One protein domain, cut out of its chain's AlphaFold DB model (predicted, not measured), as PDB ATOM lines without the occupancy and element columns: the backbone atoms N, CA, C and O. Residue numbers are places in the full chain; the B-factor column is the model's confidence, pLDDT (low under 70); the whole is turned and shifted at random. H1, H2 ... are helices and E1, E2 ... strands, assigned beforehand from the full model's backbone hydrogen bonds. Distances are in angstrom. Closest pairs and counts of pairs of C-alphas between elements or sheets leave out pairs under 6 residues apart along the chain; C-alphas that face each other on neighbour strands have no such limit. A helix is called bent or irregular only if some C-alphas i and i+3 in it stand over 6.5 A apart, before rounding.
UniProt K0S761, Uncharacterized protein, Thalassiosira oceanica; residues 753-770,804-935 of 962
ATOM      1  N   GLN A 753     -67.971  52.201  -0.940       96.00
ATOM      2  CA  GLN A 753     -68.272  50.821  -1.265       96.00
ATOM      3  C   GLN A 753     -68.520  49.982   0.000       96.00
ATOM      4  O   GLN A 753     -67.707  50.009   0.925       96.00
ATOM      5  N   GLY A 754     -69.618  49.222   0.036       95.62
ATOM      6  CA  GLY A 754     -69.984  48.376   1.177       95.62
ATOM      7  C   GLY A 754     -70.731  49.090   2.306       95.62
ATOM      8  O   GLY A 754     -71.031  48.451   3.319       95.62
ATOM      9  N   ASP A 755     -71.021  50.389   2.174       96.94
ATOM     10  CA  ASP A 755     -71.769  51.125   3.194       96.94
ATOM     11  C   ASP A 755     -73.206  50.591   3.345       96.94
ATOM     12  O   ASP A 755     -73.835  50.078   2.412       96.94
ATOM     13  N   THR A 756     -73.732  50.734   4.562       96.62
ATOM     14  CA  THR A 756     -75.116  50.411   4.912       96.62
ATOM     15  C   THR A 756     -75.927  51.698   4.967       96.62
ATOM     16  O   THR A 756     -75.574  52.618   5.705       96.62
ATOM     17  N   VAL A 757     -76.994  51.778   4.174       97.00
ATOM     18  CA  VAL A 757     -77.766  53.009   3.973       97.00
ATOM     19  C   VAL A 757     -79.255  52.773   4.194       97.00
ATOM     20  O   VAL A 757     -79.797  51.732   3.826       97.00
ATOM     21  N   TYR A 758     -79.918  53.773   4.764       95.56
ATOM     22  CA  TYR A 758     -81.364  53.844   4.907       95.56
ATOM     23  C   TYR A 758     -81.862  55.181   4.381       95.56
ATOM     24  O   TYR A 758     -81.265  56.221   4.653       95.56
ATOM     25  N   PHE A 759     -82.978  55.181   3.661       94.69
ATOM     26  CA  PHE A 759     -83.618  56.424   3.235       94.69
ATOM     27  C   PHE A 759     -85.139  56.363   3.345       94.69
ATOM     28  O   PHE A 759     -85.723  55.281   3.428       94.69
ATOM     29  N   ASN A 760     -85.794  57.523   3.355       91.56
ATOM     30  CA  ASN A 760     -87.242  57.582   3.511       91.56
ATOM     31  C   ASN A 760     -87.972  56.934   2.319       91.56
ATOM     32  O   ASN A 760     -87.822  57.369   1.172       91.56
ATOM     33  N   ALA A 761     -88.807  55.931   2.580       92.06
ATOM     34  CA  ALA A 761     -89.542  55.188   1.561       92.06
ATOM     35  C   ALA A 761     -90.581  56.045   0.814       92.06
ATOM     36  O   ALA A 761     -90.894  55.757  -0.340       92.06
ATOM     37  N   GLY A 762     -91.069  57.132   1.423       88.94
ATOM     38  CA  GLY A 762     -91.958  58.095   0.771       88.94
ATOM     39  C   GLY A 762     -91.345  58.730  -0.480       88.94
ATOM     40  O   GLY A 762     -92.073  59.069  -1.413       88.94
ATOM     41  N   SER A 763     -90.008  58.798  -0.557       91.50
ATOM     42  CA  SER A 763     -89.276  59.269  -1.742       91.50
ATOM     43  C   SER A 763     -89.308  58.296  -2.933       91.50
ATOM     44  O   SER A 763     -88.900  58.661  -4.035       91.50
ATOM     45  N   LEU A 764     -89.810  57.067  -2.756       92.44
ATOM     46  CA  LEU A 764     -89.980  56.090  -3.837       92.44
ATOM     47  C   LEU A 764     -91.325  56.212  -4.555       92.44
ATOM     48  O   LEU A 764     -91.511  55.600  -5.606       92.44
ATOM     49  N   MET A 765     -92.279  56.948  -3.987       88.44
ATOM     50  CA  MET A 765     -93.678  56.885  -4.394       88.44
ATOM     51  C   MET A 765     -94.165  58.191  -4.998       88.44
ATOM     52  O   MET A 765     -93.839  59.279  -4.530       88.44
ATOM     53  N   TRP A 766     -95.043  58.070  -5.990       77.50
ATOM     54  CA  TRP A 766     -95.861  59.164  -6.498       77.50
ATOM     55  C   TRP A 766     -97.319  58.898  -6.125       77.50
ATOM     56  O   TRP A 766     -97.836  57.797  -6.347       77.50
ATOM     57  N   LYS A 767     -98.017  59.905  -5.590       66.56
ATOM     58  CA  LYS A 767     -99.480  59.862  -5.565       66.56
ATOM     59  C   LYS A 767     -99.936  60.176  -6.977       66.56
ATOM     60  O   LYS A 767     -99.727  61.293  -7.443       66.56
ATOM     61  N   ARG A 768    -100.525  59.198  -7.675       61.03
ATOM     62  CA  ARG A 768    -101.215  59.487  -8.939       61.03
ATOM     63  C   ARG A 768    -102.176  60.638  -8.668       61.03
ATOM     64  O   ARG A 768    -103.016  60.503  -7.778       61.03
ATOM     65  N   ALA A 769    -102.008  61.745  -9.392       57.00
ATOM     66  CA  ALA A 769    -102.951  62.847  -9.321       57.00
ATOM     67  C   ALA A 769    -104.330  62.247  -9.586       57.00
ATOM     68  O   ALA A 769    -104.541  61.550 -10.582       57.00
ATOM     69  N   THR A 770    -105.229  62.395  -8.622       59.28
ATOM     70  CA  THR A 770    -106.591  61.907  -8.792       59.28
ATOM     71  C   THR A 770    -107.214  62.652  -9.967       59.28
ATOM     72  O   THR A 770    -106.891  63.813 -10.204       59.28
ATOM     73  N   LYS A 804    -103.850  52.554  -4.962       82.25
ATOM     74  CA  LYS A 804    -103.842  54.029  -5.078       82.25
ATOM     75  C   LYS A 804    -102.447  54.625  -5.309       82.25
ATOM     76  O   LYS A 804    -102.328  55.794  -5.666       82.25
ATOM     77  N   TYR A 805    -101.404  53.830  -5.097       85.19
ATOM     78  CA  TYR A 805    -100.022  54.268  -5.138       85.19
ATOM     79  C   TYR A 805     -99.257  53.647  -6.297       85.19
ATOM     80  O   TYR A 805     -99.489  52.500  -6.681       85.19
ATOM     81  N   CYS A 806     -98.320  54.422  -6.837       89.31
ATOM     82  CA  CYS A 806     -97.356  53.973  -7.829       89.31
ATOM     83  C   CYS A 806     -95.948  54.334  -7.364       89.31
ATOM     84  O   CYS A 806     -95.749  55.339  -6.678       89.31
ATOM     85  N   PHE A 807     -94.980  53.512  -7.752       92.25
ATOM     86  CA  PHE A 807     -93.573  53.747  -7.463       92.25
ATOM     87  C   PHE A 807     -92.898  54.404  -8.661       92.25
ATOM     88  O   PHE A 807     -93.328  54.252  -9.804       92.25
ATOM     89  N   GLN A 808     -91.853  55.168  -8.381       93.12
ATOM     90  CA  GLN A 808     -91.047  55.828  -9.394       93.12
ATOM     91  C   GLN A 808     -90.213  54.813 -10.179       93.12
ATOM     92  O   GLN A 808     -89.757  53.837  -9.582       93.12
ATOM     93  N   PRO A 809     -89.927  55.049 -11.474       94.69
ATOM     94  CA  PRO A 809     -89.118  54.129 -12.274       94.69
ATOM     95  C   PRO A 809     -87.767  53.793 -11.627       94.69
ATOM     96  O   PRO A 809     -87.360  52.637 -11.599       94.69
ATOM     97  N   TYR A 810     -87.100  54.767 -10.998       95.12
ATOM     98  CA  TYR A 810     -85.817  54.534 -10.325       95.12
ATOM     99  C   TYR A 810     -85.894  53.577  -9.123       95.12
ATOM    100  O   TYR A 810     -84.859  53.067  -8.700       95.12
ATOM    101  N   ALA A 811     -87.083  53.345  -8.556       95.12
ATOM    102  CA  ALA A 811     -87.280  52.448  -7.420       95.12
ATOM    103  C   ALA A 811     -87.228  50.965  -7.824       95.12
ATOM    104  O   ALA A 811     -86.953  50.100  -6.997       95.12
ATOM    105  N   TYR A 812     -87.511  50.657  -9.090       96.12
ATOM    106  CA  TYR A 812     -87.556  49.284  -9.577       96.12
ATOM    107  C   TYR A 812     -86.157  48.765  -9.946       96.12
ATOM    108  O   TYR A 812     -85.290  49.541 -10.366       96.12
ATOM    109  N   PRO A 813     -85.940  47.437  -9.879       96.06
ATOM    110  CA  PRO A 813     -84.822  46.804 -10.567       96.06
ATOM    111  C   PRO A 813     -84.819  47.194 -12.047       96.06
ATOM    112  O   PRO A 813     -85.879  47.262 -12.677       96.06
ATOM    113  N   ARG A 814     -83.639  47.389 -12.638       94.19
ATOM    114  CA  ARG A 814     -83.511  47.845 -14.032       94.19
ATOM    115  C   ARG A 814     -84.154  46.868 -15.023       94.19
ATOM    116  O   ARG A 814     -84.672  47.270 -16.062       94.19
ATOM    117  N   SER A 815     -84.161  45.582 -14.673       96.00
ATOM    118  CA  SER A 815     -84.813  44.502 -15.425       96.00
ATOM    119  C   SER A 815     -86.344  44.580 -15.434       96.00
ATOM    120  O   SER A 815     -86.969  44.030 -16.335       96.00
ATOM    121  N   SER A 816     -86.948  45.256 -14.453       95.38
ATOM    122  CA  SER A 816     -88.404  45.405 -14.331       95.38
ATOM    123  C   SER A 816     -88.953  46.614 -15.092       95.38
ATOM    124  O   SER A 816     -90.168  46.762 -15.185       95.38
ATOM    125  N   LEU A 817     -88.075  47.469 -15.627       94.00
ATOM    126  CA  LEU A 817     -88.459  48.642 -16.402       94.00
ATOM    127  C   LEU A 817     -88.762  48.279 -17.856       94.00
ATOM    128  O   LEU A 817     -88.081  47.450 -18.470       94.00
ATOM    129  N   SER A 818     -89.761  48.942 -18.425       94.88
ATOM    130  CA  SER A 818     -89.988  48.951 -19.870       94.88
ATOM    131  C   SER A 818     -88.882  49.721 -20.602       94.88
ATOM    132  O   SER A 818     -88.120  50.476 -19.997       94.88
ATOM    133  N   ASP A 819     -88.769  49.549 -21.917       94.19
ATOM    134  CA  ASP A 819     -87.670  50.166 -22.672       94.19
ATOM    135  C   ASP A 819     -87.744  51.700 -22.680       94.19
ATOM    136  O   ASP A 819     -86.719  52.362 -22.522       94.19
ATOM    137  N   TRP A 820     -88.952  52.269 -22.726       93.19
ATOM    138  CA  TRP A 820     -89.145  53.717 -22.609       93.19
ATOM    139  C   TRP A 820     -88.783  54.241 -21.206       93.19
ATOM    140  O   TRP A 820     -88.221  55.330 -21.068       93.19
ATOM    141  N   GLU A 821     -89.040  53.466 -20.145       92.12
ATOM    142  CA  GLU A 821     -88.626  53.823 -18.780       92.12
ATOM    143  C   GLU A 821     -87.110  53.749 -18.615       92.12
ATOM    144  O   GLU A 821     -86.534  54.620 -17.965       92.12
ATOM    145  N   LYS A 822     -86.449  52.754 -19.222       92.94
ATOM    146  CA  LYS A 822     -84.981  52.633 -19.219       92.94
ATOM    147  C   LYS A 822     -84.302  53.791 -19.945       92.94
ATOM    148  O   LYS A 822     -83.202  54.187 -19.556       92.94
ATOM    149  N   GLU A 823     -84.923  54.311 -21.002       92.62
ATOM    150  CA  GLU A 823     -84.418  55.476 -21.729       92.62
ATOM    151  C   GLU A 823     -84.518  56.747 -20.875       92.62
ATOM    152  O   GLU A 823     -83.559  57.519 -20.775       92.62
ATOM    153  N   ARG A 824     -85.654  56.934 -20.189       92.62
ATOM    154  CA  ARG A 824     -85.892  58.089 -19.314       92.62
ATOM    155  C   ARG A 824     -85.092  58.030 -18.009       92.62
ATOM    156  O   ARG A 824     -84.628  59.066 -17.539       92.62
ATOM    157  N   CYS A 825     -84.945  56.842 -17.426       94.19
ATOM    158  CA  CYS A 825     -84.264  56.585 -16.161       94.19
ATOM    159  C   CYS A 825     -82.886  55.973 -16.427       94.19
ATOM    160  O   CYS A 825     -82.703  54.754 -16.500       94.19
ATOM    161  N   LYS A 826     -81.883  56.840 -16.586       95.12
ATOM    162  CA  LYS A 826     -80.523  56.436 -16.949       95.12
ATOM    163  C   LYS A 826     -79.875  55.532 -15.907       95.12
ATOM    164  O   LYS A 826     -79.081  54.687 -16.325       95.12
ATOM    165  N   ALA A 827     -80.230  55.652 -14.630       95.38
ATOM    166  CA  ALA A 827     -79.863  54.721 -13.567       95.38
ATOM    167  C   ALA A 827     -81.026  54.502 -12.589       95.38
ATOM    168  O   ALA A 827     -81.849  55.397 -12.405       95.38
ATOM    169  N   THR A 828     -81.091  53.316 -11.985       96.81
ATOM    170  CA  THR A 828     -82.019  52.966 -10.895       96.81
ATOM    171  C   THR A 828     -81.265  52.796  -9.579       96.81
ATOM    172  O   THR A 828     -80.037  52.755  -9.561       96.81
ATOM    173  N   ILE A 829     -81.972  52.650  -8.457       96.94
ATOM    174  CA  ILE A 829     -81.352  52.358  -7.150       96.94
ATOM    175  C   ILE A 829     -80.538  51.056  -7.185       96.94
ATOM    176  O   ILE A 829     -79.495  50.972  -6.538       96.94
ATOM    177  N   GLU A 830     -80.970  50.063  -7.971       97.50
ATOM    178  CA  GLU A 830     -80.220  48.817  -8.181       97.50
ATOM    179  C   GLU A 830     -78.843  49.086  -8.805       97.50
ATOM    180  O   GLU A 830     -77.851  48.513  -8.358       97.50
ATOM    181  N   ASP A 831     -78.753  50.013  -9.763       96.75
ATOM    182  CA  ASP A 831     -77.476  50.371 -10.391       96.75
ATOM    183  C   ASP A 831     -76.496  50.970  -9.359       96.75
ATOM    184  O   ASP A 831     -75.319  50.605  -9.338       96.75
ATOM    185  N   TYR A 832     -76.973  51.831  -8.446       97.44
ATOM    186  CA  TYR A 832     -76.148  52.368  -7.347       97.44
ATOM    187  C   TYR A 832     -75.779  51.287  -6.335       97.44
ATOM    188  O   TYR A 832     -74.633  51.237  -5.886       97.44
ATOM    189  N   LYS A 833     -76.720  50.394  -6.007       96.94
ATOM    190  CA  LYS A 833     -76.460  49.252  -5.131       96.94
ATOM    191  C   LYS A 833     -75.322  48.397  -5.665       96.94
ATOM    192  O   LYS A 833     -74.392  48.108  -4.921       96.94
ATOM    193  N   CYS A 834     -75.383  48.006  -6.934       96.44
ATOM    194  CA  CYS A 834     -74.356  47.180  -7.554       96.44
ATOM    195  C   CYS A 834     -73.019  47.921  -7.659       96.44
ATOM    196  O   CYS A 834     -71.987  47.349  -7.323       96.44
ATOM    197  N   HIS A 835     -73.032  49.193  -8.070       95.94
ATOM    198  CA  HIS A 835     -71.806  49.973  -8.244       95.94
ATOM    199  C   HIS A 835     -71.045  50.182  -6.929       95.94
ATOM    200  O   HIS A 835     -69.838  49.960  -6.865       95.94
ATOM    201  N   PHE A 836     -71.750  50.574  -5.867       96.06
ATOM    202  CA  PHE A 836     -71.160  50.833  -4.554       96.06
ATOM    203  C   PHE A 836     -71.268  49.627  -3.606       96.06
ATOM    204  O   PHE A 836     -70.957  49.751  -2.429       96.06
ATOM    205  N   ASN A 837     -71.699  48.450  -4.069       96.88
ATOM    206  CA  ASN A 837     -71.950  47.282  -3.214       96.88
ATOM    207  C   ASN A 837     -72.729  47.640  -1.922       96.88
ATOM    208  O   ASN A 837     -72.307  47.302  -0.816       96.88
ATOM    209  N   LEU A 838     -73.799  48.430  -2.050       97.06
ATOM    210  CA  LEU A 838     -74.536  48.959  -0.897       97.06
ATOM    211  C   LEU A 838     -75.416  47.888  -0.261       97.06
ATOM    212  O   LEU A 838     -75.985  47.045  -0.954       97.06
ATOM    213  N   LYS A 839     -75.629  48.017   1.048       96.62
ATOM    214  CA  LYS A 839     -76.757  47.382   1.739       96.62
ATOM    215  C   LYS A 839     -77.833  48.434   1.944       96.62
ATOM    216  O   LYS A 839     -77.564  49.457   2.573       96.62
ATOM    217  N   ILE A 840     -79.018  48.215   1.388       96.69
ATOM    218  CA  ILE A 840     -80.064  49.233   1.295       96.69
ATOM    219  C   ILE A 840     -81.279  48.805   2.107       96.69
ATOM    220  O   ILE A 840     -81.901  47.774   1.849       96.69
ATOM    221  N   GLY A 841     -81.643  49.661   3.052       94.88
ATOM    222  CA  GLY A 841     -82.930  49.649   3.723       94.88
ATOM    223  C   GLY A 841     -83.722  50.897   3.387       94.88
ATOM    224  O   GLY A 841     -83.196  51.898   2.895       94.88
ATOM    225  N   VAL A 842     -85.013  50.847   3.670       93.44
ATOM    226  CA  VAL A 842     -85.871  52.030   3.620       93.44
ATOM    227  C   VAL A 842     -86.543  52.217   4.959       93.44
ATOM    228  O   VAL A 842     -86.775  51.241   5.663       93.44
ATOM    229  N   TYR A 843     -86.853  53.452   5.330       90.12
ATOM    230  CA  TYR A 843     -87.593  53.734   6.553       90.12
ATOM    231  C   TYR A 843     -88.817  54.596   6.287       90.12
ATOM    232  O   TYR A 843     -88.880  55.335   5.308       90.12
ATOM    233  N   VAL A 844     -89.797  54.513   7.176       84.75
ATOM    234  CA  VAL A 844     -90.962  55.397   7.181       84.75
ATOM    235  C   VAL A 844     -91.131  55.934   8.587       84.75
ATOM    236  O   VAL A 844     -91.036  55.176   9.550       84.75
ATOM    237  N   GLN A 845     -91.385  57.234   8.709       74.69
ATOM    238  CA  GLN A 845     -91.648  57.846  10.007       74.69
ATOM    239  C   GLN A 845     -93.160  57.786  10.324       74.69
ATOM    240  O   GLN A 845     -94.007  58.121   9.490       74.69
ATOM    241  N   GLU A 846     -93.489  57.325  11.532       65.81
ATOM    242  CA  GLU A 846     -94.797  56.767  11.934       65.81
ATOM    243  C   GLU A 846     -96.006  57.653  11.601       65.81
ATOM    244  O   GLU A 846     -97.075  57.169  11.228       65.81
ATOM    245  N   PHE A 847     -95.846  58.971  11.733       63.72
ATOM    246  CA  PHE A 847     -96.955  59.931  11.693       63.72
ATOM    247  C   PHE A 847     -97.257  60.500  10.317       63.72
ATOM    248  O   PHE A 847     -98.083  61.406  10.209       63.72
ATOM    249  N   SER A 848     -96.582  60.035   9.271       68.19
ATOM    250  CA  SER A 848     -96.845  60.574   7.941       68.19
ATOM    251  C   SER A 848     -97.381  59.565   6.960       68.19
ATOM    252  O   SER A 848     -97.849  60.019   5.931       68.19
ATOM    253  N   VAL A 849     -97.375  58.263   7.256       75.62
ATOM    254  CA  VAL A 849     -97.820  57.251   6.291       75.62
ATOM    255  C   VAL A 849     -99.273  56.820   6.508       75.62
ATOM    256  O   VAL A 849     -99.672  56.594   7.647       75.62
ATOM    257  N   SER A 850    -100.074  56.693   5.444       80.56
ATOM    258  CA  SER A 850    -101.403  56.043   5.510       80.56
ATOM    259  C   SER A 850    -101.307  54.510   5.441       80.56
ATOM    260  O   SER A 850    -100.273  53.974   5.053       80.56
ATOM    261  N   ALA A 851    -102.374  53.782   5.796       80.25
ATOM    262  CA  ALA A 851    -102.353  52.307   5.826       80.25
ATOM    263  C   ALA A 851    -102.124  51.721   4.432       80.25
ATOM    264  O   ALA A 851    -101.153  51.005   4.215       80.25
ATOM    265  N   ASP A 852    -102.931  52.159   3.464       81.75
ATOM    266  CA  ASP A 852    -102.800  51.782   2.055       81.75
ATOM    267  C   ASP A 852    -101.387  52.072   1.500       81.75
ATOM    268  O   ASP A 852    -100.871  51.349   0.646       81.75
ATOM    269  N   ALA A 853    -100.771  53.169   1.952       84.00
ATOM    270  CA  ALA A 853     -99.435  53.589   1.547       84.00
ATOM    271  C   ALA A 853     -98.348  52.681   2.131       84.00
ATOM    272  O   ALA A 853     -97.446  52.261   1.403       84.00
ATOM    273  N   LEU A 854     -98.452  52.371   3.422       84.50
ATOM    274  CA  LEU A 854     -97.552  51.462   4.115       84.50
ATOM    275  C   LEU A 854     -97.630  50.058   3.509       84.50
ATOM    276  O   LEU A 854     -96.593  49.494   3.174       84.50
ATOM    277  N   ASP A 855     -98.840  49.539   3.287       84.00
ATOM    278  CA  ASP A 855     -99.056  48.239   2.647       84.00
ATOM    279  C   ASP A 855     -98.434  48.197   1.252       84.00
ATOM    280  O   ASP A 855     -97.792  47.213   0.872       84.00
ATOM    281  N   ALA A 856     -98.575  49.277   0.478       87.50
ATOM    282  CA  ALA A 856     -97.927  49.383  -0.821       87.50
ATOM    283  C   ALA A 856     -96.395  49.320  -0.699       87.50
ATOM    284  O   ALA A 856     -95.776  48.577  -1.461       87.50
ATOM    285  N   ILE A 857     -95.779  50.043   0.252       88.88
ATOM    286  CA  ILE A 857     -94.322  49.983   0.483       88.88
ATOM    287  C   ILE A 857     -93.899  48.582   0.896       88.88
ATOM    288  O   ILE A 857     -92.967  48.051   0.304       88.88
ATOM    289  N   VAL A 858     -94.542  47.992   1.906       87.50
ATOM    290  CA  VAL A 858     -94.168  46.675   2.443       87.50
ATOM    291  C   VAL A 858     -94.164  45.644   1.319       87.50
ATOM    292  O   VAL A 858     -93.165  44.958   1.104       87.50
ATOM    293  N   ASN A 859     -95.247  45.595   0.540       88.62
ATOM    294  CA  ASN A 859     -95.358  44.690  -0.599       88.62
ATOM    295  C   ASN A 859     -94.278  44.958  -1.655       88.62
ATOM    296  O   ASN A 859     -93.703  44.017  -2.200       88.62
ATOM    297  N   PHE A 860     -93.983  46.228  -1.938       92.81
ATOM    298  CA  PHE A 860     -92.964  46.618  -2.907       92.81
ATOM    299  C   PHE A 860     -91.546  46.228  -2.465       92.81
ATOM    300  O   PHE A 860     -90.834  45.556  -3.209       92.81
ATOM    301  N   VAL A 861     -91.154  46.595  -1.245       91.56
ATOM    302  CA  VAL A 861     -89.835  46.315  -0.660       91.56
ATOM    303  C   VAL A 861     -89.592  44.811  -0.582       91.56
ATOM    304  O   VAL A 861     -88.558  44.340  -1.050       91.56
ATOM    305  N   ASN A 862     -90.571  44.043  -0.096       88.00
ATOM    306  CA  ASN A 862     -90.474  42.585  -0.018       88.00
ATOM    307  C   ASN A 862     -90.352  41.935  -1.400       88.00
ATOM    308  O   ASN A 862     -89.535  41.034  -1.596       88.00
ATOM    309  N   LYS A 863     -91.139  42.403  -2.379       93.50
ATOM    310  CA  LYS A 863     -91.071  41.911  -3.763       93.50
ATOM    311  C   LYS A 863     -89.711  42.194  -4.409       93.50
ATOM    312  O   LYS A 863     -89.278  41.437  -5.276       93.50
ATOM    313  N   HIS A 864     -89.042  43.264  -3.993       95.12
ATOM    314  CA  HIS A 864     -87.759  43.713  -4.526       95.12
ATOM    315  C   HIS A 864     -86.621  43.599  -3.496       95.12
ATOM    316  O   HIS A 864     -85.700  44.417  -3.492       95.12
ATOM    317  N   SER A 865     -86.637  42.552  -2.663       93.31
ATOM    318  CA  SER A 865     -85.662  42.323  -1.581       93.31
ATOM    319  C   SER A 865     -84.205  42.229  -2.047       93.31
ATOM    320  O   SER A 865     -83.290  42.541  -1.294       93.31
ATOM    321  N   ARG A 866     -83.953  41.873  -3.316       94.81
ATOM    322  CA  ARG A 866     -82.601  41.935  -3.895       94.81
ATOM    323  C   ARG A 866     -82.049  43.364  -3.916       94.81
ATOM    324  O   ARG A 866     -80.852  43.547  -3.716       94.81
ATOM    325  N   VAL A 867     -82.896  44.365  -4.149       95.94
ATOM    326  CA  VAL A 867     -82.516  45.784  -4.089       95.94
ATOM    327  C   VAL A 867     -82.540  46.254  -2.636       95.94
ATOM    328  O   VAL A 867     -81.541  46.779  -2.157       95.94
ATOM    329  N   TYR A 868     -83.631  45.980  -1.920       94.81
ATOM    330  CA  TYR A 868     -83.858  46.394  -0.532       94.81
ATOM    331  C   TYR A 868     -83.570  45.255   0.453       94.81
ATOM    332  O   TYR A 868     -84.470  44.726   1.104       94.81
ATOM    333  N   ASP A 869     -82.309  44.850   0.538       91.88
ATOM    334  CA  ASP A 869     -81.864  43.679   1.305       91.88
ATOM    335  C   ASP A 869     -81.923  43.867   2.819       91.88
ATOM    336  O   ASP A 869     -81.952  42.885   3.558       91.88
ATOM    337  N   LEU A 870     -81.977  45.113   3.286       87.19
ATOM    338  CA  LEU A 870     -82.212  45.410   4.697       87.19
ATOM    339  C   LEU A 870     -83.705  45.559   5.033       87.19
ATOM    340  O   LEU A 870     -84.061  45.676   6.204       87.19
ATOM    341  N   GLY A 871     -84.584  45.525   4.028       89.12
ATOM    342  CA  GLY A 871     -86.031  45.604   4.204       89.12
ATOM    343  C   GLY A 871     -86.551  47.001   4.562       89.12
ATOM    344  O   GLY A 871     -85.960  48.028   4.215       89.12
ATOM    345  N   LEU A 872     -87.715  47.024   5.218       87.25
ATOM    346  CA  LEU A 872     -88.408  48.234   5.656       87.25
ATOM    347  C   LEU A 872     -88.303  48.397   7.177       87.25
ATOM    348  O   LEU A 872     -88.854  47.611   7.943       87.25
ATOM    349  N   ALA A 873     -87.679  49.491   7.591       83.19
ATOM    350  CA  ALA A 873     -87.701  50.031   8.937       83.19
ATOM    351  C   ALA A 873     -88.971  50.863   9.156       83.19
ATOM    352  O   ALA A 873     -89.035  52.042   8.803       83.19
ATOM    353  N   PHE A 874     -89.995  50.266   9.752       72.69
ATOM    354  CA  PHE A 874     -91.173  51.011  10.178       72.69
ATOM    355  C   PHE A 874     -91.037  51.343  11.663       72.69
ATOM    356  O   PHE A 874     -91.229  50.477  12.513       72.69
ATOM    357  N   GLY A 875     -90.694  52.595  11.979       60.56
ATOM    358  CA  GLY A 875     -90.989  53.138  13.302       60.56
ATOM    359  C   GLY A 875     -92.484  53.350  13.283       60.56
ATOM    360  O   GLY A 875     -92.926  54.330  12.709       60.56
ATOM    361  N   GLY A 876     -93.267  52.354  13.671       50.41
ATOM    362  CA  GLY A 876     -94.704  52.376  13.465       50.41
ATOM    363  C   GLY A 876     -95.396  51.427  14.407       50.41
ATOM    364  O   GLY A 876     -95.568  50.241  14.132       50.41
ATOM    365  N   VAL A 877     -95.771  51.978  15.548       41.78
ATOM    366  CA  VAL A 877     -95.990  51.231  16.780       41.78
ATOM    367  C   VAL A 877     -96.959  50.053  16.647       41.78
ATOM    368  O   VAL A 877     -96.646  48.976  17.133       41.78
ATOM    369  N   ASN A 878     -98.091  50.182  15.953       40.25
ATOM    370  CA  ASN A 878     -99.160  49.168  15.973       40.25
ATOM    371  C   ASN A 878     -99.235  48.249  14.741       40.25
ATOM    372  O   ASN A 878    -100.195  47.492  14.630       40.25
ATOM    373  N   GLY A 879     -98.333  48.373  13.759       44.00
ATOM    374  CA  GLY A 879     -98.617  47.843  12.411       44.00
ATOM    375  C   GLY A 879     -99.866  48.478  11.767       44.00
ATOM    376  O   GLY A 879    -100.304  48.057  10.704       44.00
ATOM    377  N   MET A 880    -100.433  49.504  12.413       39.75
ATOM    378  CA  MET A 880    -101.512  50.334  11.908       39.75
ATOM    379  C   MET A 880    -100.920  51.698  11.612       39.75
ATOM    380  O   MET A 880    -100.418  52.380  12.509       39.75
ATOM    381  N   ALA A 881    -100.979  52.096  10.351       52.38
ATOM    382  CA  ALA A 881    -100.772  53.479   9.977       52.38
ATOM    383  C   ALA A 881    -101.842  54.373  10.621       52.38
ATOM    384  O   ALA A 881    -102.923  53.910  10.991       52.38
ATOM    385  N   CYS A 882    -101.569  55.672  10.739       53.09
ATOM    386  CA  CYS A 882    -102.558  56.602  11.271       53.09
ATOM    387  C   CYS A 882    -103.779  56.661  10.329       53.09
ATOM    388  O   CYS A 882    -103.749  57.340   9.303       53.09
ATOM    389  N   GLU A 883    -104.873  55.987  10.711       52.06
ATOM    390  CA  GLU A 883    -106.143  55.920   9.959       52.06
ATOM    391  C   GLU A 883    -106.730  57.304   9.628       52.06
ATOM    392  O   GLU A 883    -107.552  57.435   8.726       52.06
ATOM    393  N   GLN A 884    -106.319  58.343  10.360       55.28
ATOM    394  CA  GLN A 884    -106.843  59.706  10.249       55.28
ATOM    395  C   GLN A 884    -105.928  60.672   9.490       55.28
ATOM    396  O   GLN A 884    -106.172  61.881   9.525       55.28
ATOM    397  N   ILE A 885    -104.875  60.195   8.816       54.66
ATOM    398  CA  ILE A 885    -104.090  61.079   7.945       54.66
ATOM    399  C   ILE A 885    -104.908  61.356   6.683       54.66
ATOM    400  O   ILE A 885    -104.864  60.611   5.706       54.66
ATOM    401  N   ASN A 886    -105.658  62.456   6.713       52.44
ATOM    402  CA  ASN A 886    -106.226  63.060   5.516       52.44
ATOM    403  C   ASN A 886    -105.083  63.667   4.690       52.44
ATOM    404  O   ASN A 886    -104.280  64.435   5.216       52.44
ATOM    405  N   GLY A 887    -104.998  63.324   3.405       61.44
ATOM    406  CA  GLY A 887    -103.938  63.784   2.507       61.44
ATOM    407  C   GLY A 887    -103.456  62.672   1.582       61.44
ATOM    408  O   GLY A 887    -104.168  61.700   1.337       61.44
ATOM    409  N   ASP A 888    -102.240  62.795   1.057       57.78
ATOM    410  CA  ASP A 888    -101.604  61.734   0.267       57.78
ATOM    411  C   ASP A 888    -101.017  60.598   1.115       57.78
ATOM    412  O   ASP A 888    -100.385  59.689   0.573       57.78
ATOM    413  N   GLY A 889    -101.209  60.675   2.434       58.34
ATOM    414  CA  GLY A 889    -100.691  59.705   3.370       58.34
ATOM    415  C   GLY A 889     -99.172  59.634   3.367       58.34
ATOM    416  O   GLY A 889     -98.690  58.534   3.584       58.34
ATOM    417  N   TYR A 890     -98.451  60.727   3.067       62.06
ATOM    418  CA  TYR A 890     -97.001  60.869   3.290       62.06
ATOM    419  C   TYR A 890     -96.597  62.170   4.009       62.06
ATOM    420  O   TYR A 890     -95.406  62.371   4.257       62.06
ATOM    421  N   TRP A 891     -97.547  63.038   4.394       65.31
ATOM    422  CA  TRP A 891     -97.290  64.397   4.918       65.31
ATOM    423  C   TRP A 891     -96.158  65.069   4.113       65.31
ATOM    424  O   TRP A 891     -96.221  65.153   2.891       65.31
ATOM    425  N   ASN A 892     -95.070  65.456   4.779       63.03
ATOM    426  CA  ASN A 892     -93.909  66.099   4.174       63.03
ATOM    427  C   ASN A 892     -92.822  65.082   3.802       63.03
ATOM    428  O   ASN A 892     -91.846  65.464   3.177       63.03
ATOM    429  N   GLN A 893     -92.960  63.792   4.135       66.56
ATOM    430  CA  GLN A 893     -91.896  62.799   3.920       66.56
ATOM    431  C   GLN A 893     -91.543  62.592   2.448       66.56
ATOM    432  O   GLN A 893     -90.401  62.271   2.141       66.56
ATOM    433  N   ARG A 894     -92.491  62.813   1.529       65.44
ATOM    434  CA  ARG A 894     -92.201  62.807   0.087       65.44
ATOM    435  C   ARG A 894     -91.353  64.009  -0.345       65.44
ATOM    436  O   ARG A 894     -90.591  63.902  -1.298       65.44
ATOM    437  N   TYR A 895     -91.516  65.141   0.335       65.12
ATOM    438  CA  TYR A 895     -90.971  66.439  -0.064       65.12
ATOM    439  C   TYR A 895     -89.721  66.839   0.726       65.12
ATOM    440  O   TYR A 895     -89.133  67.883   0.456       65.12
ATOM    441  N   ILE A 896     -89.303  66.035   1.707       69.50
ATOM    442  CA  ILE A 896     -88.069  66.280   2.449       69.50
ATOM    443  C   ILE A 896     -86.913  65.618   1.697       69.50
ATOM    444  O   ILE A 896     -86.904  64.407   1.491       69.50
ATOM    445  N   GLY A 897     -85.910  66.422   1.345       82.69
ATOM    446  CA  GLY A 897     -84.688  65.961   0.689       82.69
ATOM    447  C   GLY A 897     -84.604  66.343  -0.786       82.69
ATOM    448  O   GLY A 897     -85.416  67.112  -1.300       82.69
ATOM    449  N   ARG A 898     -83.574  65.841  -1.471       85.88
ATOM    450  CA  ARG A 898     -83.384  66.078  -2.909       85.88
ATOM    451  C   ARG A 898     -84.229  65.136  -3.767       85.88
ATOM    452  O   ARG A 898     -84.451  63.975  -3.436       85.88
ATOM    453  N   THR A 899     -84.645  65.624  -4.929       90.00
ATOM    454  CA  THR A 899     -85.251  64.785  -5.966       90.00
ATOM    455  C   THR A 899     -84.192  63.909  -6.636       90.00
ATOM    456  O   THR A 899     -83.023  64.281  -6.732       90.00
ATOM    457  N   TYR A 900     -84.600  62.723  -7.085       92.62
ATOM    458  CA  TYR A 900     -83.725  61.824  -7.835       92.62
ATOM    459  C   TYR A 900     -83.496  62.361  -9.253       92.62
ATOM    460  O   TYR A 900     -84.454  62.607  -9.993       92.62
ATOM    461  N   ASP A 901     -82.238  62.506  -9.658       93.69
ATOM    462  CA  ASP A 901     -81.870  62.856 -11.024       93.69
ATOM    463  C   ASP A 901     -81.910  61.602 -11.908       93.69
ATOM    464  O   ASP A 901     -81.009  60.761 -11.899       93.69
ATOM    465  N   MET A 902     -82.966  61.487 -12.715       94.00
ATOM    466  CA  MET A 902     -83.141  60.384 -13.665       94.00
ATOM    467  C   MET A 902     -82.090  60.375 -14.786       94.00
ATOM    468  O   MET A 902     -81.976  59.379 -15.496       94.00
ATOM    469  N   LYS A 903     -81.332  61.461 -14.987       93.62
ATOM    470  CA  LYS A 903     -80.278  61.550 -16.009       93.62
ATOM    471  C   LYS A 903     -78.893  61.196 -15.462       93.62
ATOM    472  O   LYS A 903     -77.980  60.938 -16.250       93.62
ATOM    473  N   ALA A 904     -78.730  61.169 -14.149       92.25
ATOM    474  CA  ALA A 904     -77.490  60.778 -13.505       92.25
ATOM    475  C   ALA A 904     -77.231  59.269 -13.652       92.25
ATOM    476  O   ALA A 904     -78.153  58.451 -13.651       92.25
ATOM    477  N   ARG A 905     -75.952  58.889 -13.756       93.06
ATOM    478  CA  ARG A 905     -75.485  57.497 -13.686       93.06
ATOM    479  C   ARG A 905     -74.364  57.389 -12.655       93.06
ATOM    480  O   ARG A 905     -73.561  58.320 -12.587       93.06
ATOM    481  N   PRO A 906     -74.255  56.263 -11.930       91.69
ATOM    482  CA  PRO A 906     -73.041  55.984 -11.181       91.69
ATOM    483  C   PRO A 906     -71.886  55.857 -12.187       91.69
ATOM    484  O   PRO A 906     -71.952  55.057 -13.122       91.69
ATOM    485  N   ALA A 907     -70.862  56.693 -12.045       85.06
ATOM    486  CA  ALA A 907     -69.696  56.717 -12.925       85.06
ATOM    487  C   ALA A 907     -68.438  56.377 -12.120       85.06
ATOM    488  O   ALA A 907     -68.344  56.728 -10.950       85.06
ATOM    489  N   LYS A 908     -67.451  55.722 -12.749       67.00
ATOM    490  CA  LYS A 908     -66.146  55.454 -12.108       67.00
ATOM    491  C   LYS A 908     -65.392  56.748 -11.766       67.00
ATOM    492  O   LYS A 908     -64.678  56.787 -10.772       67.00
ATOM    493  N   GLU A 909     -65.578  57.795 -12.566       60.84
ATOM    494  CA  GLU A 909     -65.027  59.132 -12.338       60.84
ATOM    495  C   GLU A 909     -66.169  60.082 -11.983       60.84
ATOM    496  O   GLU A 909     -66.767  60.738 -12.835       60.84
ATOM    497  N   MET A 910     -66.532  60.104 -10.704       59.97
ATOM    498  CA  MET A 910     -67.468  61.102 -10.202       59.97
ATOM    499  C   MET A 910     -66.675  62.385  -9.995       59.97
ATOM    500  O   MET A 910     -65.750  62.405  -9.184       59.97
ATOM    501  N   ILE A 911     -66.995  63.436 -10.756       58.41
ATOM    502  CA  ILE A 911     -66.434  64.764 -10.501       58.41
ATOM    503  C   ILE A 911     -66.884  65.131  -9.086       58.41
ATOM    504  O   ILE A 911     -68.097  65.232  -8.869       58.41
ATOM    505  N   PRO A 912     -65.954  65.286  -8.124       56.44
ATOM    506  CA  PRO A 912     -66.316  65.685  -6.778       56.44
ATOM    507  C   PRO A 912     -67.139  66.962  -6.874       56.44
ATOM    508  O   PRO A 912     -66.752  67.903  -7.575       56.44
ATOM    509  N   LEU A 913     -68.289  66.980  -6.208       55.06
ATOM    510  CA  LEU A 913     -69.041  68.216  -6.071       55.06
ATOM    511  C   LEU A 913     -68.130  69.259  -5.414       55.06
ATOM    512  O   LEU A 913     -67.236  68.932  -4.631       55.06
ATOM    513  N   ARG A 914     -68.302  70.534  -5.765       57.25
ATOM    514  CA  ARG A 914     -67.495  71.571  -5.121       57.25
ATOM    515  C   ARG A 914     -67.870  71.626  -3.635       57.25
ATOM    516  O   ARG A 914     -69.037  71.397  -3.318       57.25
ATOM    517  N   PRO A 915     -66.944  71.938  -2.710       53.06
ATOM    518  CA  PRO A 915     -67.229  72.012  -1.271       53.06
ATOM    519  C   PRO A 915     -68.467  72.851  -0.904       53.06
ATOM    520  O   PRO A 915     -69.157  72.558   0.073       53.06
ATOM    521  N   GLU A 916     -68.794  73.865  -1.708       57.28
ATOM    522  CA  GLU A 916     -70.005  74.677  -1.543       57.28
ATOM    523  C   GLU A 916     -71.307  73.871  -1.738       57.28
ATOM    524  O   GLU A 916     -72.300  74.107  -1.045       57.28
ATOM    525  N   ASP A 917     -71.287  72.872  -2.624       56.34
ATOM    526  CA  ASP A 917     -72.415  71.994  -2.951       56.34
ATOM    527  C   ASP A 917     -72.602  70.861  -1.916       56.34
ATOM    528  O   ASP A 917     -73.704  70.301  -1.810       56.34
ATOM    529  N   HIS A 918     -71.555  70.554  -1.132       52.56
ATOM    530  CA  HIS A 918     -71.569  69.583  -0.026       52.56
ATOM    531  C   HIS A 918     -72.296  70.125   1.224       52.56
ATOM    532  O   HIS A 918     -73.077  69.416   1.860       52.56
ATOM    533  N   HIS A 919     -72.098  71.403   1.575       49.34
ATOM    534  CA  HIS A 919     -72.499  71.947   2.883       49.34
ATOM    535  C   HIS A 919     -73.853  72.672   2.938       49.34
ATOM    536  O   HIS A 919     -74.319  72.995   4.037       49.34
ATOM    537  N   LEU A 920     -74.518  72.930   1.806       45.31
ATOM    538  CA  LEU A 920     -75.730  73.766   1.784       45.31
ATOM    539  C   LEU A 920     -76.922  73.140   2.544       45.31
ATOM    540  O   LEU A 920     -77.729  73.854   3.134       45.31
ATOM    541  N   VAL A 921     -77.004  71.805   2.619       47.81
ATOM    542  CA  VAL A 921     -78.042  71.107   3.409       47.81
ATOM    543  C   VAL A 921     -77.644  71.008   4.886       47.81
ATOM    544  O   VAL A 921     -78.471  71.245   5.764       47.81
ATOM    545  N   GLN A 922     -76.364  70.752   5.178       47.84
ATOM    546  CA  GLN A 922     -75.850  70.643   6.547       47.84
ATOM    547  C   GLN A 922     -75.942  71.974   7.307       47.84
ATOM    548  O   GLN A 922     -76.390  71.982   8.451       47.84
ATOM    549  N   LYS A 923     -75.609  73.111   6.675       42.88
ATOM    550  CA  LYS A 923     -75.757  74.440   7.298       42.88
ATOM    551  C   LYS A 923     -77.217  74.794   7.565       42.88
ATOM    552  O   LYS A 923     -77.522  75.265   8.651       42.88
ATOM    553  N   THR A 924     -78.117  74.515   6.624       44.62
ATOM    554  CA  THR A 924     -79.553  74.824   6.772       44.62
ATOM    555  C   THR A 924     -80.224  73.951   7.844       44.62
ATOM    556  O   THR A 924     -81.110  74.408   8.563       44.62
ATOM    557  N   LEU A 925     -79.756  72.707   8.021       44.69
ATOM    558  CA  LEU A 925     -80.129  71.844   9.149       44.69
ATOM    559  C   LEU A 925     -79.526  72.326  10.481       44.69
ATOM    560  O   LEU A 925     -80.195  72.279  11.511       44.69
ATOM    561  N   GLN A 926     -78.281  72.812  10.481       43.00
ATOM    562  CA  GLN A 926     -77.589  73.294  11.683       43.00
ATOM    563  C   GLN A 926     -78.085  74.660  12.185       43.00
ATOM    564  O   GLN A 926     -77.930  74.942  13.374       43.00
ATOM    565  N   THR A 927     -78.680  75.494  11.325       43.00
ATOM    566  CA  THR A 927     -79.230  76.810  11.698       43.00
ATOM    567  C   THR A 927     -80.668  76.759  12.221       43.00
ATOM    568  O   THR A 927     -81.185  77.788  12.638       43.00
ATOM    569  N   GLY A 928     -81.332  75.593  12.223       34.56
ATOM    570  CA  GLY A 928     -82.712  75.462  12.719       34.56
ATOM    571  C   GLY A 928     -83.762  76.226  11.893       34.56
ATOM    572  O   GLY A 928     -84.893  76.394  12.338       34.56
ATOM    573  N   ALA A 929     -83.413  76.677  10.685       38.69
ATOM    574  CA  ALA A 929     -84.194  77.643   9.904       38.69
ATOM    575  C   ALA A 929     -85.387  77.051   9.120       38.69
ATOM    576  O   ALA A 929     -86.037  77.757   8.348       38.69
ATOM    577  N   TRP A 930     -85.722  75.772   9.312       41.44
ATOM    578  CA  TRP A 930     -86.827  75.129   8.585       41.44
ATOM    579  C   TRP A 930     -88.207  75.703   8.936       41.44
ATOM    580  O   TRP A 930     -89.109  75.665   8.104       41.44
ATOM    581  N   GLY A 931     -88.366  76.288  10.129       36.94
ATOM    582  CA  GLY A 931     -89.617  76.934  10.532       36.94
ATOM    583  C   GLY A 931     -89.935  78.235   9.784       36.94
ATOM    584  O   GLY A 931     -91.101  78.604   9.715       36.94
ATOM    585  N   GLN A 932     -88.930  78.914   9.212       34.03
ATOM    586  CA  GLN A 932     -89.112  80.189   8.499       34.03
ATOM    587  C   GLN A 932     -89.166  80.011   6.976       34.03
ATOM    588  O   GLN A 932     -90.021  80.597   6.321       34.03
ATOM    589  N   LEU A 933     -88.349  79.123   6.398       33.66
ATOM    590  CA  LEU A 933     -88.360  78.884   4.946       33.66
ATOM    591  C   LEU A 933     -89.654  78.224   4.439       33.66
ATOM    592  O   LEU A 933     -90.060  78.462   3.307       33.66
ATOM    593  N   ALA A 934     -90.334  77.428   5.270       34.62
ATOM    594  CA  ALA A 934     -91.591  76.785   4.887       34.62
ATOM    595  C   ALA A 934     -92.808  77.731   4.896       34.62
ATOM    596  O   ALA A 934     -93.881  77.304   4.485       34.62
ATOM    597  N   ALA A 935     -92.679  78.974   5.367       35.34
ATOM    598  CA  ALA A 935     -93.751  79.969   5.296       35.34
ATOM    599  C   ALA A 935     -93.561  80.935   4.115       35.34
ATOM    600  O   ALA A 935     -94.539  81.289   3.465       35.34
TER     601      ALA A 935
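This is residues 753 to 770 and 804 to 935 of the 962 residues of an uncharacterized protein of Thalassiosira oceanica (UniProt K0S761). What is the main shape? A small sheet of three parallel strands, E1, E4 and E5, has the longest helix, H4, packed over one face, with the short pair E2 and E3 also by H4. From this body a loose arm ending in H5 and H6 sticks out with residues 909 to 920 and 925 to 932. What is it built of? The 150 printed residues hold six named helices and five named strands, in the order E1 H1 E2 E3 H2 H3 E4 H4 E5 H5 H6; the class is mixed, with under half of the residues in named elements. How large is it? It is compact, with a radius of gyration of the C-alphas of 16.6 A, and spans 47 by 41 by 31 A.

Where are the strands? E1 is residues 756 to 760, 14.2 A long, from C-alpha 756 at (-75.116, 50.411, 4.912); E4 is 839 to 845, 20.0 A, and E5 is 871 to 875, 12.8 A. E2 is 765 to 767 and E3 is 805 to 807. Where are the helices? H4 is residues 851 to 863, 18.1 A long, from C-alpha 851 at (-102.353, 52.307, 5.826). H1 is 761 to 764, H2 819 to 824 and H3 829 to 835. H5 is 915 to 926, 16.6 A, and H6 is 930 to 935, ending at C-alpha 935 at (-93.751, 79.969, 5.296).

How do the strands pair? E4 is parallel to E1, with N 757 and O 839 2.9 A apart, and to E5, with N 873 and O 842 2.8 A apart. E2 and E3 are antiparallel, with N 766 and O 806 2.9 A apart. What is on the larger sheet? H4 lies over E5 at a height over the sheet of 9.9 A, in two layers, a helix on one face of a sheet; E4, H4 and E5 form a strand-helix-strand unit, two parallel strands with a helix between, its crossover right-handed. H1 is on the same face, over none of the strands, and H3 only grazes the sheet with residues 829 to 833. What of the other parts? The closest C-alphas of E3 and H4, Tyr 805 and Ala 853, are 6.7 A apart; H2, H5 and H6 are not on the sheet. H5 and H6 are close but not clearly touching, about perpendicular at 89 degrees. How are the helix backbones? In H2, H3 and H4 every O i to N i+4 pair is within hydrogen-bond range, against 4 of 8 in H5 and 0 of 2 in H6, where 1 of 3 O i to N i+3 pairs is; H1 is too short for such a pair. H5 is irregular, with C-alphas 918 and 921 7.5 A apart.

Is there a cut? Residues 771 to 803 are not printed, and C-alphas 770 and 804 are 9.1 A apart across the cut. Which links are long? Those from E3 to H2 and from E5 to H5 are long, the latter with 39 residues. Where is confidence low? The pLDDT is under 70 in residues 767 to 770, 846 to 848, 875 to 896 and 908 to 935.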